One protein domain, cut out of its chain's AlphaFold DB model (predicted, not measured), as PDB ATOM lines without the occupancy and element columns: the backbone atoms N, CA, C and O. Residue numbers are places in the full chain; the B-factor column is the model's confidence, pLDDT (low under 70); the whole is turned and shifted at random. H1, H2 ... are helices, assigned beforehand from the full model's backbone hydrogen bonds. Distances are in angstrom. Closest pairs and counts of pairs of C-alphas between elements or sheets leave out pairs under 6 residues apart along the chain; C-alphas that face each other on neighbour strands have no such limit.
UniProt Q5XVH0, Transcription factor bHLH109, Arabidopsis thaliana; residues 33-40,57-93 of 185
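This is residues 33 to 40 and 57 to 93 of the 185 residues of the protein "Transcription factor bHLH109" of Arabidopsis thaliana (UniProt Q5XVH0). One long, unbent helix, H2, makes the whole length of a rod, and a single short helical turn, H1, sits beside it, over residues 64 to 68. Residues 57 to 63 and 72 to 93 stand free. The 45 printed residues hold two named helices, H1 then H2, and no named strand: all helix. The whole is extended, with a radius of gyration of the C-alphas of 15.9 A and spans of 54 by 18 by 7 A.

H1 is residues 35 to 39, 6.6 A long, beginning at C-alpha 35 (7.934, 18.151, -6.558). H2 is residues 57 to 92, 52.3 A long, from C-alpha 57 (-4.075, 35.701, -0.065) to C-alpha 92 (12.782, -13.318, 7.044).

H1 and H2 touch, H2 with residues 64 to 68 alone; their closest C-alphas, those of Ile 39 and Ser 68, are 6.7 A apart. In H1 and H2 every O i to N i+4 pair is within hydrogen-bond range.

The two C-alphas farthest apart, those of Glu 57 and Leu 93, are 54.5 A apart. Residues 41 to 56 are not printed; C-alphas 40 and 57 are 14.5 A apart across this cut. Residues 33 to 40 have pLDDT under 70.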
ATOM      1  N   LEU A  33       5.432  12.759 -10.800       50.99
ATOM      2  CA  LEU A  33       5.170  14.182 -10.530       50.99
ATOM      3  C   LEU A  33       6.286  15.019  -9.864       50.99
ATOM      4  O   LEU A  33       6.637  14.887  -8.698       50.99
ATOM      5  N   ASN A  34       6.782  15.985 -10.636       53.95
ATOM      6  CA  ASN A  34       7.815  16.943 -10.263       53.95
ATOM      7  C   ASN A  34       7.456  17.680  -8.945       53.95
ATOM      8  O   ASN A  34       6.464  18.415  -8.928       53.95
ATOM      9  N   PRO A  35       8.252  17.558  -7.863       53.95
ATOM     10  CA  PRO A  35       7.934  18.151  -6.558       53.95
ATOM     11  C   PRO A  35       7.800  19.681  -6.612       53.95
ATOM     12  O   PRO A  35       7.075  20.281  -5.819       53.95
ATOM     13  N   LEU A  36       8.427  20.340  -7.594       51.97
ATOM     14  CA  LEU A  36       8.274  21.782  -7.814       51.97
ATOM     15  C   LEU A  36       6.904  22.162  -8.398       51.97
ATOM     16  O   LEU A  36       6.414  23.263  -8.147       51.97
ATOM     17  N   GLN A  37       6.275  21.262  -9.153       56.39
ATOM     18  CA  GLN A  37       5.012  21.507  -9.853       56.39
ATOM     19  C   GLN A  37       3.807  21.435  -8.901       56.39
ATOM     20  O   GLN A  37       2.818  22.139  -9.100       56.39
ATOM     21  N   GLU A  38       3.937  20.674  -7.811       54.71
ATOM     22  CA  GLU A  38       2.947  20.582  -6.733       54.71
ATOM     23  C   GLU A  38       3.041  21.763  -5.744       54.71
ATOM     24  O   GLU A  38       2.018  22.301  -5.308       54.71
ATOM     25  N   ILE A  39       4.263  22.245  -5.463       53.61
ATOM     26  CA  ILE A  39       4.529  23.431  -4.621       53.61
ATOM     27  C   ILE A  39       4.058  24.729  -5.296       53.61
ATOM     28  O   ILE A  39       3.598  25.652  -4.616       53.61
ATOM     29  N   PHE A  40       4.170  24.806  -6.624       57.66
ATOM     30  CA  PHE A  40       3.707  25.932  -7.438       57.66
ATOM     31  C   PHE A  40       2.332  25.687  -8.062       57.66
ATOM     32  O   PHE A  40       2.076  26.165  -9.152       57.66
ATOM     33  N   GLU A  57      -5.506  36.060  -0.043       77.49
ATOM     34  CA  GLU A  57      -4.075  35.701  -0.065       77.49
ATOM     35  C   GLU A  57      -3.701  34.767   1.106       77.49
ATOM     36  O   GLU A  57      -2.851  33.885   0.971       77.49
ATOM     37  N   GLU A  58      -4.373  34.898   2.256       79.07
ATOM     38  CA  GLU A  58      -4.153  34.006   3.394       79.07
ATOM     39  C   GLU A  58      -4.655  32.579   3.132       79.07
ATOM     40  O   GLU A  58      -3.931  31.635   3.458       79.07
ATOM     41  N   SER A  59      -5.807  32.382   2.484       80.57
ATOM     42  CA  SER A  59      -6.282  31.053   2.071       80.57
ATOM     43  C   SER A  59      -5.318  30.389   1.090       80.57
ATOM     44  O   SER A  59      -4.956  29.221   1.277       80.57
ATOM     45  N   TYR A  60      -4.778  31.139   0.122       79.94
ATOM     46  CA  TYR A  60      -3.748  30.615  -0.783       79.94
ATOM     47  C   TYR A  60      -2.477  30.193  -0.025       79.94
ATOM     48  O   TYR A  60      -1.934  29.102  -0.248       79.94
ATOM     49  N   ARG A  61      -2.015  31.006   0.934       79.38
ATOM     50  CA  ARG A  61      -0.856  30.674   1.781       79.38
ATOM     51  C   ARG A  61      -1.115  29.465   2.674       79.38
ATOM     52  O   ARG A  61      -0.215  28.632   2.823       79.38
ATOM     53  N   MET A  62      -2.310  29.336   3.247       78.52
ATOM     54  CA  MET A  62      -2.708  28.168   4.036       78.52
ATOM     55  C   MET A  62      -2.771  26.910   3.167       78.52
ATOM     56  O   MET A  62      -2.198  25.891   3.551       78.52
ATOM     57  N   ALA A  63      -3.346  26.987   1.965       77.50
ATOM     58  CA  ALA A  63      -3.367  25.882   1.009       77.50
ATOM     59  C   ALA A  63      -1.948  25.462   0.584       77.50
ATOM     60  O   ALA A  63      -1.639  24.270   0.540       77.50
ATOM     61  N   LYS A  64      -1.040  26.420   0.348       79.02
ATOM     62  CA  LYS A  64       0.372  26.133   0.039       79.02
ATOM     63  C   LYS A  64       1.103  25.474   1.214       79.02
ATOM     64  O   LYS A  64       1.854  24.517   1.013       79.02
ATOM     65  N   ARG A  65       0.881  25.954   2.444       77.46
ATOM     66  CA  ARG A  65       1.413  25.328   3.670       77.46
ATOM     67  C   ARG A  65       0.871  23.912   3.850       77.46
ATOM     68  O   ARG A  65       1.646  23.030   4.207       77.46
ATOM     69  N   GLN A  66      -0.411  23.692   3.564       74.81
ATOM     70  CA  GLN A  66      -1.055  22.384   3.638       74.81
ATOM     71  C   GLN A  66      -0.443  21.404   2.630       74.81
ATOM     72  O   GLN A  66       0.014  20.345   3.046       74.81
ATOM     73  N   ARG A  67      -0.291  21.786   1.352       76.80
ATOM     74  CA  ARG A  67       0.388  20.944   0.341       76.80
ATOM     75  C   ARG A  67       1.836  20.623   0.724       76.80
ATOM     76  O   ARG A  67       2.278  19.483   0.634       76.80
ATOM     77  N   SER A  68       2.583  21.613   1.221       79.52
ATOM     78  CA  SER A  68       3.951  21.387   1.714       79.52
ATOM     79  C   SER A  68       3.984  20.434   2.919       79.52
ATOM     80  O   SER A  68       4.870  19.580   3.027       79.52
ATOM     81  N   MET A  69       3.000  20.538   3.816       84.12
ATOM     82  CA  MET A  69       2.846  19.634   4.952       84.12
ATOM     83  C   MET A  69       2.482  18.212   4.511       84.12
ATOM     84  O   MET A  69       3.040  17.260   5.062       84.12
ATOM     85  N   GLU A  70       1.604  18.071   3.519       84.04
ATOM     86  CA  GLU A  70       1.199  16.799   2.913       84.04
ATOM     87  C   GLU A  70       2.389  16.091   2.261       84.04
ATOM     88  O   GLU A  70       2.632  14.923   2.565       84.04
ATOM     89  N   TYR A  71       3.211  16.809   1.488       83.74
ATOM     90  CA  TYR A  71       4.453  16.267   0.928       83.74
ATOM     91  C   TYR A  71       5.398  15.751   2.026       83.74
ATOM     92  O   TYR A  71       5.871  14.614   1.977       83.74
ATOM     93  N   ARG A  72       5.627  16.545   3.083       89.99
ATOM     94  CA  ARG A  72       6.454  16.128   4.231       89.99
ATOM     95  C   ARG A  72       5.893  14.876   4.915       89.99
ATOM     96  O   ARG A  72       6.654  13.974   5.269       89.99
ATOM     97  N   MET A  73       4.577  14.812   5.106       92.04
ATOM     98  CA  MET A  73       3.899  13.657   5.698       92.04
ATOM     99  C   MET A  73       4.019  12.412   4.806       92.04
ATOM    100  O   MET A  73       4.277  11.320   5.317       92.04
ATOM    101  N   MET A  74       3.880  12.569   3.488       91.76
ATOM    102  CA  MET A  74       4.049  11.496   2.507       91.76
ATOM    103  C   MET A  74       5.477  10.940   2.528       91.76
ATOM    104  O   MET A  74       5.659   9.723   2.612       91.76
ATOM    105  N   MET A  75       6.484  11.815   2.540       92.43
ATOM    106  CA  MET A  75       7.892  11.415   2.619       92.43
ATOM    107  C   MET A  75       8.208  10.685   3.925       92.43
ATOM    108  O   MET A  75       8.867   9.645   3.917       92.43
ATOM    109  N   GLU A  76       7.674  11.157   5.051       94.14
ATOM    110  CA  GLU A  76       7.844  10.468   6.330       94.14
ATOM    111  C   GLU A  76       7.139   9.101   6.342       94.14
ATOM    112  O   GLU A  76       7.675   8.130   6.884       94.14
ATOM    113  N   LYS A  77       5.967   8.976   5.705       95.36
ATOM    114  CA  LYS A  77       5.285   7.684   5.533       95.36
ATOM    115  C   LYS A  77       6.119   6.723   4.679       95.36
ATOM    116  O   LYS A  77       6.223   5.550   5.046       95.36
ATOM    117  N   LYS A  78       6.741   7.206   3.596       95.78
ATOM    118  CA  LYS A  78       7.666   6.423   2.756       95.78
ATOM    119  C   LYS A  78       8.873   5.945   3.566       95.78
ATOM    120  O   LYS A  78       9.099   4.740   3.637       95.78
ATOM    121  N   ARG A  79       9.553   6.842   4.290       98.16
ATOM    122  CA  ARG A  79      10.680   6.497   5.180       98.16
ATOM    123  C   ARG A  79      10.296   5.428   6.211       98.16
ATOM    124  O   ARG A  79      11.034   4.468   6.422       98.16
ATOM    125  N   ARG A  80       9.128   5.566   6.855       97.07
ATOM    126  CA  ARG A  80       8.615   4.579   7.828       97.07
ATOM    127  C   ARG A  80       8.345   3.221   7.191       97.07
ATOM    128  O   ARG A  80       8.658   2.205   7.809       97.07
ATOM    129  N   LYS A  81       7.779   3.204   5.981       96.24
ATOM    130  CA  LYS A  81       7.545   1.973   5.219       96.24
ATOM    131  C   LYS A  81       8.865   1.278   4.894       96.24
ATOM    132  O   LYS A  81       9.012   0.115   5.229       96.24
ATOM    133  N   GLU A  82       9.850   2.006   4.372       96.97
ATOM    134  CA  GLU A  82      11.175   1.453   4.063       96.97
ATOM    135  C   GLU A  82      11.871   0.858   5.297       96.97
ATOM    136  O   GLU A  82      12.487  -0.202   5.213       96.97
ATOM    137  N   ILE A  83      11.768   1.508   6.463       96.19
ATOM    138  CA  ILE A  83      12.320   0.970   7.717       96.19
ATOM    139  C   ILE A  83      11.605  -0.320   8.120       96.19
ATOM    140  O   ILE A  83      12.265  -1.288   8.496       96.19
ATOM    141  N   LYS A  84      10.272  -0.350   8.034       94.52
ATOM    142  CA  LYS A  84       9.491  -1.551   8.340       94.52
ATOM    143  C   LYS A  84       9.851  -2.700   7.396       94.52
ATOM    144  O   LYS A  84      10.123  -3.795   7.876       94.52
ATOM    145  N   ASP A  85       9.933  -2.428   6.097       95.98
ATOM    146  CA  ASP A  85      10.285  -3.420   5.081       95.98
ATOM    147  C   ASP A  85      11.681  -4.001   5.358       95.98
ATOM    148  O   ASP A  85      11.867  -5.215   5.323       95.98
ATOM    149  N   LYS A  86      12.655  -3.162   5.743       95.53
ATOM    150  CA  LYS A  86      13.991  -3.624   6.164       95.53
ATOM    151  C   LYS A  86      13.939  -4.531   7.398       95.53
ATOM    152  O   LYS A  86      14.641  -5.539   7.422       95.53
ATOM    153  N   VAL A  87      13.123  -4.212   8.406       94.40
ATOM    154  CA  VAL A  87      12.939  -5.077   9.590       94.40
ATOM    155  C   VAL A  87      12.303  -6.413   9.201       94.40
ATOM    156  O   VAL A  87      12.761  -7.455   9.667       94.40
ATOM    157  N   ASP A  88      11.294  -6.400   8.331       92.50
ATOM    158  CA  ASP A  88      10.609  -7.614   7.880       92.50
ATOM    159  C   ASP A  88      11.534  -8.499   7.011       92.50
ATOM    160  O   ASP A  88      11.548  -9.718   7.186       92.50
ATOM    161  N   ILE A  89      12.388  -7.906   6.161       94.57
ATOM    162  CA  ILE A  89      13.440  -8.628   5.417       94.57
ATOM    163  C   ILE A  89      14.435  -9.281   6.381       94.57
ATOM    164  O   ILE A  89      14.715 -10.471   6.257       94.57
ATOM    165  N   LEU A  90      14.957  -8.525   7.355       93.71
ATOM    166  CA  LEU A  90      15.898  -9.057   8.347       93.71
ATOM    167  C   LEU A  90      15.283 -10.210   9.144       93.71
ATOM    168  O   LEU A  90      15.946 -11.220   9.369       93.71
ATOM    169  N   GLN A  91      14.011 -10.083   9.528       92.00
ATOM    170  CA  GLN A  91      13.277 -11.147  10.204       92.00
ATOM    171  C   GLN A  91      13.114 -12.389   9.312       92.00
ATOM    172  O   GLN A  91      13.223 -13.507   9.812       92.00
ATOM    173  N   GLY A  92      12.893 -12.216   8.007       91.40
ATOM    174  CA  GLY A  92      12.782 -13.318   7.044       91.40
ATOM    175  C   GLY A  92      14.068 -14.132   6.854       91.40
ATOM    176  O   GLY A  92      13.999 -15.283   6.436       91.40
ATOM    177  N   LEU A  93      15.234 -13.569   7.196       93.26
ATOM    178  CA  LEU A  93      16.529 -14.267   7.166       93.26
ATOM    179  C   LEU A  93      16.796 -15.106   8.423       93.26
ATOM    180  O   LEU A  93      17.792 -15.829   8.490       93.26
TER     181      LEU A  93